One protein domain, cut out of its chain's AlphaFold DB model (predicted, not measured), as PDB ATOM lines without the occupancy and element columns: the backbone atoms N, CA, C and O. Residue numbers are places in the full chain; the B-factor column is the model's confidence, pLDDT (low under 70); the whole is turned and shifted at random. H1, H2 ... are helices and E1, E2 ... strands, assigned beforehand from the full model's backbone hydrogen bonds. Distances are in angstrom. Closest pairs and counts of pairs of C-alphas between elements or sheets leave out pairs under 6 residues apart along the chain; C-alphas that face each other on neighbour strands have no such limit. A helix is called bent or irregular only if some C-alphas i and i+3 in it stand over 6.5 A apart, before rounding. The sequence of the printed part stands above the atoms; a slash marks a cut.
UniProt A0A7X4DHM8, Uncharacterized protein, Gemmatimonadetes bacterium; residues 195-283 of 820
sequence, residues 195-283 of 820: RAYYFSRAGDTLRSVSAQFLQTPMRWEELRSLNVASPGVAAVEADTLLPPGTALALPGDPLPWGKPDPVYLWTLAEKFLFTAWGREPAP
ATOM      1  N   ARG A 195      85.528 -41.204  36.991       76.12
ATOM      2  CA  ARG A 195      86.787 -40.871  36.290       76.12
ATOM      3  C   ARG A 195      86.559 -40.139  34.973       76.12
ATOM      4  O   ARG A 195      87.324 -39.247  34.617       76.12
ATOM      5  N   ALA A 196      85.546 -40.554  34.226       82.75
ATOM      6  CA  ALA A 196      85.248 -40.039  32.897       82.75
ATOM      7  C   ALA A 196      83.786 -40.319  32.532       82.75
ATOM      8  O   ALA A 196      83.108 -41.089  33.211       82.75
ATOM      9  N   TYR A 197      83.320 -39.711  31.442       89.38
ATOM     10  CA  TYR A 197      82.021 -40.002  30.843       89.38
ATOM     11  C   TYR A 197      82.213 -40.591  29.446       89.38
ATOM     12  O   TYR A 197      83.041 -40.109  28.671       89.38
ATOM     13  N   TYR A 198      81.436 -41.618  29.128       92.31
ATOM     14  CA  TYR A 198      81.389 -42.274  27.828       92.31
ATOM     15  C   TYR A 198      80.001 -42.116  27.212       92.31
ATOM     16  O   TYR A 198      79.002 -42.333  27.889       92.31
ATOM     17  N   PHE A 199      79.927 -41.762  25.931       95.00
ATOM     18  CA  PHE A 199      78.669 -41.726  25.185       95.00
ATOM     19  C   PHE A 199      78.574 -42.984  24.326       95.00
ATOM     20  O   PHE A 199      79.417 -43.184  23.447       95.00
ATOM     21  N   SER A 200      77.567 -43.820  24.582       95.25
ATOM     22  CA  SER A 200      77.386 -45.083  23.861       95.25
ATOM     23  C   SER A 200      77.201 -44.875  22.359       95.25
ATOM     24  O   SER A 200      76.593 -43.910  21.900       95.25
ATOM     25  N   ARG A 201      77.716 -45.809  21.575       94.19
ATOM     26  CA  ARG A 201      77.589 -45.900  20.122       94.19
ATOM     27  C   ARG A 201      76.541 -46.947  19.754       94.19
ATOM     28  O   ARG A 201      76.074 -47.723  20.588       94.19
ATOM     29  N   ALA A 202      76.168 -46.983  18.477       93.19
ATOM     30  CA  ALA A 202      75.340 -48.065  17.958       93.19
ATOM     31  C   ALA A 202      76.074 -49.407  18.116       93.19
ATOM     32  O   ALA A 202      77.193 -49.557  17.631       93.19
ATOM     33  N   GLY A 203      75.437 -50.369  18.788       93.94
ATOM     34  CA  GLY A 203      76.020 -51.687  19.061       93.94
ATOM     35  C   GLY A 203      76.604 -51.855  20.467       93.94
ATOM     36  O   GLY A 203      76.897 -52.984  20.855       93.94
ATOM     37  N   ASP A 204      76.734 -50.780  21.248       97.50
ATOM     38  CA  ASP A 204      77.276 -50.887  22.601       97.50
ATOM     39  C   ASP A 204      76.287 -51.517  23.576       97.50
ATOM     40  O   ASP A 204      75.083 -51.282  23.525       97.50
ATOM     41  N   THR A 205      76.828 -52.277  24.518       98.25
ATOM     42  CA  THR A 205      76.122 -52.883  25.649       98.25
ATOM     43  C   THR A 205      76.861 -52.514  26.932       98.25
ATOM     44  O   THR A 205      78.043 -52.163  26.896       98.25
ATOM     45  N   LEU A 206      76.220 -52.624  28.097       97.38
ATOM     46  CA  LEU A 206      76.927 -52.384  29.363       97.38
ATOM     47  C   LEU A 206      78.127 -53.332  29.532       97.38
ATOM     48  O   LEU A 206      79.165 -52.917  30.053       97.38
ATOM     49  N   ARG A 207      78.024 -54.578  29.048       97.44
ATOM     50  CA  ARG A 207      79.120 -55.554  29.050       97.44
ATOM     51  C   ARG A 207      80.264 -55.143  28.125       97.44
ATOM     52  O   ARG A 207      81.413 -55.234  28.553       97.44
ATOM     53  N   SER A 208      79.987 -54.692  26.898       96.69
ATOM     54  CA  SER A 208      81.046 -54.272  25.965       96.69
ATOM     55  C   SER A 208      81.771 -53.023  26.465       96.69
ATOM     56  O   SER A 208      82.999 -52.990  26.456       96.69
ATOM     57  N   VAL A 209      81.033 -52.050  27.006       96.06
ATOM     58  CA  VAL A 209      81.609 -50.843  27.619       96.06
ATOM     59  C   VAL A 209      82.449 -51.210  28.849       96.06
ATOM     60  O   VAL A 209      83.564 -50.721  29.008       96.06
ATOM     61  N   SER A 210      81.981 -52.132  29.694       96.19
ATOM     62  CA  SER A 210      82.751 -52.581  30.868       96.19
ATOM     63  C   SER A 210      83.998 -53.373  30.488       96.19
ATOM     64  O   SER A 210      85.047 -53.202  31.104       96.19
ATOM     65  N   ALA A 211      83.926 -54.204  29.448       93.81
ATOM     66  CA  ALA A 211      85.101 -54.874  28.900       93.81
ATOM     67  C   ALA A 211      86.130 -53.857  28.384       93.81
ATOM     68  O   ALA A 211      87.317 -54.004  28.654       93.81
ATOM     69  N   GLN A 212      85.669 -52.811  27.694       93.75
ATOM     70  CA  GLN A 212      86.526 -51.777  27.121       93.75
ATOM     71  C   GLN A 212      87.198 -50.905  28.189       93.75
ATOM     72  O   GLN A 212      88.403 -50.679  28.120       93.75
ATOM     73  N   PHE A 213      86.439 -50.402  29.165       92.81
ATOM     74  CA  PHE A 213      86.936 -49.383  30.100       92.81
ATOM     75  C   PHE A 213      87.353 -49.933  31.463       92.81
ATOM     76  O   PHE A 213      88.230 -49.356  32.098       92.81
ATOM     77  N   LEU A 214      86.754 -51.039  31.914       91.50
ATOM     78  CA  LEU A 214      87.062 -51.669  33.207       91.50
ATOM     79  C   LEU A 214      87.899 -52.941  33.054       91.50
ATOM     80  O   LEU A 214      88.124 -53.647  34.040       91.50
ATOM     81  N   GLN A 215      88.297 -53.267  31.817       90.69
ATOM     82  CA  GLN A 215      89.043 -54.477  31.443       90.69
ATOM     83  C   GLN A 215      88.372 -55.783  31.907       90.69
ATOM     84  O   GLN A 215      88.979 -56.848  31.898       90.69
ATOM     85  N   THR A 216      87.103 -55.714  32.325       92.69
ATOM     86  CA  THR A 216      86.376 -56.826  32.934       92.69
ATOM     87  C   THR A 216      84.912 -56.768  32.494       92.69
ATOM     88  O   THR A 216      84.146 -55.963  33.031       92.69
ATOM     89  N   PRO A 217      84.461 -57.633  31.564       92.75
ATOM     90  CA  PRO A 217      83.073 -57.630  31.088       92.75
ATOM     91  C   PRO A 217      82.058 -57.867  32.215       92.75
ATOM     92  O   PRO A 217      80.919 -57.420  32.126       92.75
ATOM     93  N   MET A 218      82.468 -58.548  33.291       95.25
ATOM     94  CA  MET A 218      81.616 -58.856  34.442       95.25
ATOM     95  C   MET A 218      81.366 -57.659  35.370       95.25
ATOM     96  O   MET A 218      80.433 -57.714  36.162       95.25
ATOM     97  N   ARG A 219      82.119 -56.555  35.244       94.75
ATOM     98  CA  ARG A 219      81.920 -55.326  36.043       94.75
ATOM     99  C   ARG A 219      80.808 -54.411  35.502       94.75
ATOM    100  O   ARG A 219      80.699 -53.253  35.891       94.75
ATOM    101  N   TRP A 220      79.945 -54.926  34.630       96.75
ATOM    102  CA  TRP A 220      78.809 -54.180  34.079       96.75
ATOM    103  C   TRP A 220      77.756 -53.803  35.126       96.75
ATOM    104  O   TRP A 220      77.073 -52.797  34.955       96.75
ATOM    105  N   GLU A 221      77.642 -54.560  36.222       96.06
ATOM    106  CA  GLU A 221      76.735 -54.241  37.333       96.06
ATOM    107  C   GLU A 221      77.179 -52.983  38.087       96.06
ATOM    108  O   GLU A 221      76.348 -52.151  38.449       96.06
ATOM    109  N   GLU A 222      78.489 -52.800  38.248       93.81
ATOM    110  CA  GLU A 222      79.070 -51.585  38.818       93.81
ATOM    111  C   GLU A 222      78.763 -50.386  37.921       93.81
ATOM    112  O   GLU A 222      78.204 -49.391  38.381       93.81
ATOM    113  N   LEU A 223      79.008 -50.522  36.614       95.25
ATOM    114  CA  LEU A 223      78.714 -49.477  35.636       95.25
ATOM    115  C   LEU A 223      77.209 -49.155  35.567       95.25
ATOM    116  O   LEU A 223      76.836 -47.988  35.465       95.25
ATOM    117  N   ARG A 224      76.332 -50.157  35.701       96.69
ATOM    118  CA  ARG A 224      74.877 -49.968  35.812       96.69
ATOM    119  C   ARG A 224      74.489 -49.230  37.091       96.69
ATOM    120  O   ARG A 224      73.674 -48.314  37.026       96.69
ATOM    121  N   SER A 225      75.047 -49.623  38.236       93.62
ATOM    122  CA  SER A 225      74.738 -49.019  39.538       93.62
ATOM    123  C   SER A 225      75.126 -47.541  39.588       93.62
ATOM    124  O   SER A 225      74.329 -46.712  40.025       93.62
ATOM    125  N   LEU A 226      76.291 -47.198  39.030       94.31
ATOM    126  CA  LEU A 226      76.789 -45.827  38.936       94.31
ATOM    127  C   LEU A 226      75.906 -44.949  38.035       94.31
ATOM    128  O   LEU A 226      75.776 -43.750  38.258       94.31
ATOM    129  N   ASN A 227      75.268 -45.559  37.034       95.31
ATOM    130  CA  ASN A 227      74.450 -44.888  36.026       95.31
ATOM    131  C   ASN A 227      72.951 -45.127  36.199       95.31
ATOM    132  O   ASN A 227      72.187 -44.929  35.258       95.31
ATOM    133  N   VAL A 228      72.491 -45.529  37.386       93.75
ATOM    134  CA  VAL A 228      71.066 -45.825  37.607       93.75
ATOM    135  C   VAL A 228      70.170 -44.599  37.366       93.75
ATOM    136  O   VAL A 228      69.008 -44.745  36.995       93.75
ATOM    137  N   ALA A 229      70.717 -43.390  37.528       86.88
ATOM    138  CA  ALA A 229      70.026 -42.133  37.246       86.88
ATOM    139  C   ALA A 229      69.999 -41.763  35.749       86.88
ATOM    140  O   ALA A 229      69.196 -40.921  35.348       86.88
ATOM    141  N   SER A 230      70.850 -42.375  34.916       85.06
ATOM    142  CA  SER A 230      70.878 -42.110  33.477       85.06
ATOM    143  C   SER A 230      69.627 -42.704  32.810       85.06
ATOM    144  O   SER A 230      69.339 -43.894  32.996       85.06
ATOM    145  N   PRO A 231      68.871 -41.916  32.019       85.00
ATOM    146  CA  PRO A 231      67.651 -42.385  31.370       85.00
ATOM    147  C   PRO A 231      67.881 -43.674  30.576       85.00
ATOM    148  O   PRO A 231      68.766 -43.749  29.729       85.00
ATOM    149  N   GLY A 232      67.080 -44.699  30.862       86.69
ATOM    150  CA  GLY A 232      67.143 -45.994  30.184       86.69
ATOM    151  C   GLY A 232      68.170 -46.980  30.745       86.69
ATOM    152  O   GLY A 232      67.974 -48.170  30.556       86.69
ATOM    153  N   VAL A 233      69.193 -46.557  31.496       92.31
ATOM    154  CA  VAL A 233      70.278 -47.461  31.944       92.31
ATOM    155  C   VAL A 233      69.854 -48.381  33.095       92.31
ATOM    156  O   VAL A 233      70.275 -49.535  33.154       92.31
ATOM    157  N   ALA A 234      68.967 -47.925  33.983       90.50
ATOM    158  CA  ALA A 234      68.555 -48.686  35.168       90.50
ATOM    159  C   ALA A 234      67.957 -50.075  34.860       90.50
ATOM    160  O   ALA A 234      68.086 -50.991  35.679       90.50
ATOM    161  N   ALA A 235      67.312 -50.232  33.699       92.56
ATOM    162  CA  ALA A 235      66.631 -51.457  33.273       92.56
ATOM    163  C   ALA A 235      67.429 -52.296  32.257       92.56
ATOM    164  O   ALA A 235      66.972 -53.367  31.866       92.56
ATOM    165  N   VAL A 236      68.598 -51.821  31.817       94.75
ATOM    166  CA  VAL A 236      69.417 -52.471  30.783       94.75
ATOM    167  C   VAL A 236      70.183 -53.640  31.408       94.75
ATOM    168  O   VAL A 236      70.881 -53.484  32.413       94.75
ATOM    169  N   GLU A 237      70.033 -54.833  30.830       97.50
ATOM    170  CA  GLU A 237      70.840 -56.004  31.186       97.50
ATOM    171  C   GLU A 237      72.221 -55.946  30.514       97.50
ATOM    172  O   GLU A 237      72.444 -55.154  29.601       97.50
ATOM    173  N   ALA A 238      73.146 -56.814  30.935       96.69
ATOM    174  CA  ALA A 238      74.540 -56.833  30.480       96.69
ATOM    175  C   ALA A 238      74.706 -56.703  28.953       96.69
ATOM    176  O   ALA A 238      75.528 -55.914  28.493       96.69
ATOM    177  N   ASP A 239      73.907 -57.459  28.196       97.44
ATOM    178  CA  ASP A 239      73.995 -57.590  26.736       97.44
ATOM    179  C   ASP A 239      72.915 -56.778  25.994       97.44
ATOM    180  O   ASP A 239      72.742 -56.917  24.783       97.44
ATOM    181  N   THR A 240      72.156 -55.935  26.702       97.44
ATOM    182  CA  THR A 240      71.144 -55.077  26.074       97.44
ATOM    183  C   THR A 240      71.818 -53.887  25.394       97.44
ATOM    184  O   THR A 240      72.656 -53.213  25.997       97.44
ATOM    185  N   LEU A 241      71.439 -53.629  24.140       97.25
ATOM    186  CA  LEU A 241      71.951 -52.501  23.368       97.25
ATOM    187  C   LEU A 241      71.558 -51.175  24.019       97.25
ATOM    188  O   LEU A 241      70.381 -50.904  24.265       97.25
ATOM    189  N   LEU A 242      72.557 -50.338  24.257       96.19
ATOM    190  CA  LEU A 242      72.383 -48.982  24.738       96.19
ATOM    191  C   LEU A 242      71.955 -48.080  23.570       96.19
ATOM    192  O   LEU A 242      72.549 -48.160  22.489       96.19
ATOM    193  N   PRO A 243      70.964 -47.190  23.756       94.44
ATOM    194  CA  PRO A 243      70.655 -46.167  22.764       94.44
ATOM    195  C   PRO A 243      71.912 -45.343  22.445       94.44
ATOM    196  O   PRO A 243      72.598 -44.933  23.384       94.44
ATOM    197  N   PRO A 244      72.248 -45.078  21.170       93.56
ATOM    198  CA  PRO A 244      73.378 -44.219  20.829       93.56
ATOM    199  C   PRO A 244      73.253 -42.840  21.495       93.56
ATOM    200  O   PRO A 244      72.181 -42.239  21.487       93.56
ATOM    201  N   GLY A 245      74.344 -42.344  22.071       91.12
ATOM    202  CA  GLY A 245      74.403 -41.087  22.813       91.12
ATOM    203  C   GLY A 245      74.057 -41.196  24.301       91.12
ATOM    204  O   GLY A 245      74.015 -40.169  24.975       91.12
ATOM    205  N   THR A 246      73.834 -42.397  24.847       95.12
ATOM    206  CA  THR A 246      73.606 -42.563  26.292       95.12
ATOM    207  C   THR A 246      74.889 -42.243  27.055       95.12
ATOM    208  O   THR A 246      75.916 -42.886  26.842       95.12
ATOM    209  N   ALA A 247      74.833 -41.252  27.946       91.25
ATOM    210  CA  ALA A 247      75.961 -40.872  28.789       91.25
ATOM    211  C   ALA A 247      76.119 -41.848  29.968       91.25
ATOM    212  O   ALA A 247      75.210 -42.012  30.787       91.25
ATOM    213  N   LEU A 248      77.293 -42.471  30.058       96.12
ATOM    214  CA  LEU A 248      77.702 -43.384  31.117       96.12
ATOM    215  C   LEU A 248      78.884 -42.783  31.881       96.12
ATOM    216  O   LEU A 248      79.961 -42.590  31.320       96.12
ATOM    217  N   ALA A 249      78.703 -42.511  33.166       92.94
ATOM    218  CA  ALA A 249      79.784 -42.317  34.118       92.94
ATOM    219  C   ALA A 249      80.613 -43.607  34.212       92.94
ATOM    220  O   ALA A 249      80.062 -44.696  34.380       92.94
ATOM    221  N   LEU A 250      81.933 -43.493  34.098       94.56
ATOM    222  CA  LEU A 250      82.866 -44.597  34.286       94.56
ATOM    223  C   LEU A 250      83.413 -44.551  35.722       94.56
ATOM    224  O   LEU A 250      83.871 -43.479  36.144       94.56
ATOM    225  N   PRO A 251      83.384 -45.668  36.477       88.25
ATOM    226  CA  PRO A 251      83.967 -45.711  37.811       88.25
ATOM    227  C   PRO A 251      85.478 -45.462  37.730       88.25
ATOM    228  O   PRO A 251      86.171 -45.963  36.843       88.25
ATOM    229  N   GLY A 252      85.977 -44.622  38.626       81.31
ATOM    230  CA  GLY A 252      87.391 -44.384  38.864       81.31
ATOM    231  C   GLY A 252      87.956 -45.345  39.896       81.31
ATOM    232  O   GLY A 252      87.221 -46.085  40.546       81.31
ATOM    233  N   ASP A 253      89.278 -45.329  40.042       63.59
ATOM    234  CA  ASP A 253      89.934 -46.145  41.056       63.59
ATOM    235  C   ASP A 253      89.454 -45.706  42.451       63.59
ATOM    236  O   ASP A 253      89.316 -44.499  42.691       63.59
ATOM    237  N   PRO A 254      89.164 -46.648  43.369       48.22
ATOM    238  CA  PRO A 254      88.774 -46.304  44.728       48.22
ATOM    239  C   PRO A 254      89.914 -45.512  45.374       48.22
ATOM    240  O   PRO A 254      90.975 -46.050  45.691       48.22
ATOM    241  N   LEU A 255      89.713 -44.202  45.526       41.78
ATOM    242  CA  LEU A 255      90.684 -43.329  46.170       41.78
ATOM    243  C   LEU A 255      90.595 -43.529  47.690       41.78
ATOM    244  O   LEU A 255      89.501 -43.449  48.251       41.78
ATOM    245  N   PRO A 256      91.718 -43.747  48.390       36.72
ATOM    246  CA  PRO A 256      91.715 -44.007  49.825       36.72
ATOM    247  C   PRO A 256      91.624 -42.709  50.650       36.72
ATOM    248  O   PRO A 256      92.539 -42.423  51.411       36.72
ATOM    249  N   TRP A 257      90.592 -41.868  50.495       47.69
ATOM    250  CA  TRP A 257      90.449 -40.634  51.298       47.69
ATOM    251  C   TRP A 257      88.998 -40.367  51.740       47.69
ATOM    252  O   TRP A 257      88.047 -40.807  51.104       47.69
ATOM    253  N   GLY A 258      88.855 -39.678  52.883       55.84
ATOM    254  CA  GLY A 258      87.591 -39.398  53.584       55.84
ATOM    255  C   GLY A 258      86.606 -38.472  52.849       55.84
ATOM    256  O   GLY A 258      86.778 -38.164  51.675       55.84
ATOM    257  N   LYS A 259      85.544 -38.045  53.558       51.72
ATOM    258  CA  LYS A 259      84.381 -37.309  53.009       51.72
ATOM    259  C   LYS A 259      84.798 -36.218  51.992       51.72
ATOM    260  O   LYS A 259      85.521 -35.304  52.391       51.72
ATOM    261  N   PRO A 260      84.343 -36.287  50.725       60.00
ATOM    262  CA  PRO A 260      84.737 -35.340  49.680       60.00
ATOM    263  C   PRO A 260      84.312 -33.902  50.006       60.00
ATOM    264  O   PRO A 260      83.273 -33.676  50.631       60.00
ATOM    265  N   ASP A 261      85.112 -32.933  49.550       72.12
ATOM    266  CA  ASP A 261      84.843 -31.504  49.725       72.12
ATOM    267  C   ASP A 261      83.508 -31.115  49.041       72.12
ATOM    268  O   ASP A 261      83.343 -31.343  47.834       72.12
ATOM    269  N   PRO A 262      82.539 -30.520  49.766       71.25
ATOM    270  CA  PRO A 262      81.271 -30.067  49.194       71.25
ATOM    271  C   PRO A 262      81.428 -29.091  48.014       71.25
ATOM    272  O   PRO A 262      80.569 -29.091  47.128       71.25
ATOM    273  N   VAL A 263      82.511 -28.304  47.962       72.25
ATOM    274  CA  VAL A 263      82.798 -27.354  46.870       72.25
ATOM    275  C   VAL A 263      83.137 -28.086  45.569       72.25
ATOM    276  O   VAL A 263      82.687 -27.702  44.483       72.25
ATOM    277  N   TYR A 264      83.875 -29.192  45.669       73.25
ATOM    278  CA  TYR A 264      84.194 -30.033  44.518       73.25
ATOM    279  C   TYR A 264      82.929 -30.668  43.932       73.25
ATOM    280  O   TYR A 264      82.693 -30.593  42.725       73.25
ATOM    281  N   LEU A 265      82.067 -31.218  44.794       78.62
ATOM    282  CA  LEU A 265      80.802 -31.820  44.368       78.62
ATOM    283  C   LEU A 265      79.870 -30.797  43.708       78.62
ATOM    284  O   LEU A 265      79.136 -31.145  42.784       78.62
ATOM    285  N   TRP A 266      79.899 -29.538  44.154       87.31
ATOM    286  CA  TRP A 266      79.110 -28.459  43.552       87.31
ATOM    287  C   TRP A 266      79.579 -28.159  42.127       87.31
ATOM    288  O   TRP A 266      78.788 -28.161  41.187       87.31
ATOM    289  N   THR A 267      80.891 -28.004  41.955       78.62
ATOM    290  CA  THR A 267      81.508 -27.763  40.643       78.62
ATOM    291  C   THR A 267      81.239 -28.920  39.672       78.62
ATOM    292  O   THR A 267      81.067 -28.724  38.466       78.62
ATOM    293  N   LEU A 268      81.192 -30.151  40.191       80.31
ATOM    294  CA  LEU A 268      80.873 -31.343  39.412       80.31
ATOM    295  C   LEU A 268      79.402 -31.355  38.959       80.31
ATOM    296  O   LEU A 268      79.128 -31.682  37.804       80.31
ATOM    297  N   ALA A 269      78.477 -30.932  39.826       82.94
ATOM    298  CA  ALA A 269      77.065 -30.761  39.494       82.94
ATOM    299  C   ALA A 269      76.843 -29.693  38.406       82.94
ATOM    300  O   ALA A 269      76.122 -29.943  37.439       82.94
ATOM    301  N   GLU A 270      77.512 -28.539  38.504       89.81
ATOM    302  CA  GLU A 270      77.445 -27.475  37.489       89.81
ATOM    303  C   GLU A 270      77.925 -27.954  36.116       89.81
ATOM    304  O   GLU A 270      77.232 -27.780  35.113       89.81
ATOM    305  N   LYS A 271      79.089 -28.615  36.062       75.69
ATOM    306  CA  LYS A 271      79.636 -29.147  34.805       75.69
ATOM    307  C   LYS A 271      78.728 -30.200  34.179       75.69
ATOM    308  O   LYS A 271      78.588 -30.225  32.953       75.69
ATOM    309  N   PHE A 272      78.116 -31.058  34.996       76.69
ATOM    310  CA  PHE A 272      77.200 -32.086  34.512       76.69
ATOM    311  C   PHE A 272      75.970 -31.461  33.853       76.69
ATOM    312  O   PHE A 272      75.673 -31.752  32.696       76.69
ATOM    313  N   LEU A 273      75.300 -30.549  34.559       83.25
ATOM    314  CA  LEU A 273      74.096 -29.899  34.050       83.25
ATOM    315  C   LEU A 273      74.398 -29.011  32.834       83.25
ATOM    316  O   LEU A 273      73.635 -29.026  31.872       83.25
ATOM    317  N   PHE A 274      75.550 -28.331  32.815       77.50
ATOM    318  CA  PHE A 274      76.006 -27.577  31.645       77.50
ATOM    319  C   PHE A 274      76.158 -28.465  30.408       77.50
ATOM    320  O   PHE A 274      75.659 -28.138  29.332       77.50
ATOM    321  N   THR A 275      76.820 -29.613  30.569       67.88
ATOM    322  CA  THR A 275      77.061 -30.559  29.471       67.88
ATOM    323  C   THR A 275      75.756 -31.190  28.986       67.88
ATOM    324  O   THR A 275      75.560 -31.338  27.784       67.88
ATOM    325  N   ALA A 276      74.852 -31.532  29.907       69.88
ATOM    326  CA  ALA A 276      73.572 -32.154  29.582       69.88
ATOM    327  C   ALA A 276      72.586 -31.191  28.903       69.88
ATOM    328  O   ALA A 276      71.816 -31.612  28.040       69.88
ATOM    329  N   TRP A 277      72.577 -29.912  29.286       85.94
ATOM    330  CA  TRP A 277      71.592 -28.940  28.800       85.94
ATOM    331  C   TRP A 277      72.115 -28.004  27.714       85.94
ATOM    332  O   TRP A 277      71.318 -27.324  27.070       85.94
ATOM    333  N   GLY A 278      73.432 -27.933  27.511       79.56
ATOM    334  CA  GLY A 278      74.048 -26.991  26.574       79.56
ATOM    335  C   GLY A 278      73.909 -25.520  26.992       79.56
ATOM    336  O   GLY A 278      74.093 -24.632  26.162       79.56
ATOM    337  N   ARG A 279      73.573 -25.251  28.262       94.25
ATOM    338  CA  ARG A 279      73.503 -23.910  28.866       94.25
ATOM    339  C   ARG A 279      73.964 -23.935  30.319       94.25
ATOM    340  O   ARG A 279      73.920 -24.977  30.963       94.25
ATOM    341  N   GLU A 280      74.345 -22.775  30.843       82.56
ATOM    342  CA  GLU A 280      74.703 -22.615  32.256       82.56
ATOM    343  C   GLU A 280      73.509 -22.945  33.171       82.56
ATOM    344  O   GLU A 280      72.414 -22.401  32.960       82.56
ATOM    345  N   PRO A 281      73.668 -23.885  34.124       87.56
ATOM    346  CA  PRO A 281      72.622 -24.204  35.082       87.56
ATOM    347  C   PRO A 281      72.527 -23.092  36.129       87.56
ATOM    348  O   PRO A 281      73.537 -22.616  36.645       87.56
ATOM    349  N   ALA A 282      71.312 -22.678  36.474       94.31
ATOM    350  CA  ALA A 282      71.109 -21.771  37.594       94.31
ATOM    351  C   ALA A 282      71.441 -22.494  38.917       94.31
ATOM    352  O   ALA A 282      71.207 -23.698  39.024       94.31
ATOM    353  N   PRO A 283      71.904 -21.797  39.971       93.00
ATOM    354  CA  PRO A 283      72.211 -22.428  41.259       93.00
ATOM    355  C   PRO A 283      71.055 -23.267  41.827       93.00
ATOM    356  O   PRO A 283      71.273 -24.330  42.400       93.00
TER     357      PRO A 283
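This is residues 195 to 283 of the 820 residues of an uncharacterized protein of Gemmatimonadetes bacterium (UniProt A0A7X4DHM8). A short ribbon of two strands, E1 and E2, lies between a lobe of two small helices, H1 and H2, and a longer lone helix, H3, which is set off at the far end of a loop. The lobe also holds residues 227 to 246, with no named element, while residues 254 to 265, of which 262 to 265 belong to H3, stand free. The printed part has 89 residues, with E1, H1, H2, E2 and H3 in that order; the sheet, E1 - E2, is antiparallel. The class is mixed, helices and strands, with 44 residues, under half, in named elements. The whole is only just compact, close to loose, with a radius of gyration of the C-alphas of 14.2 A and spans of 37 by 34 by 19 A.

E1, residues 195 to 199, begins at C-alpha 195 (86.787, -40.871, 36.290) and is 13.8 A long. H1 is residues 206 to 213, 10.5 A. H2 is residues 217 to 226, 15.5 A, and irregular: C-alphas 218 and 221 are 7.3 A apart. E2 is residues 247 to 251, 13.0 A. H3, residues 262 to 277, 22.6 A, ends at C-alpha 277 (71.592, -28.940, 28.800).

E1 and E2 are antiparallel at 152 degrees; N 198 and O 248 are within hydrogen-bond range at 2.8 A. H1 and H2 touch, about perpendicular at 78 degrees; their closest C-alphas, of Ala 211 and Pro 217, are 4.1 A apart. The closest C-alphas of H2 and E2, of Leu 223 and Leu 250, are 6.5 A apart. H3 is apart from E1, H1 and H2. Every O i to N i+4 pair is within hydrogen-bond range in H1 and H3, and 4 of 6 in H2.

The C-alphas farthest apart, of Met 218 and Ala 282, are 38.7 A apart. The printed part has no cut. The link from H2 to E2 is long, 20 residues. The pLDDT is under 70 at residues 253 to 260 and 275 to 276.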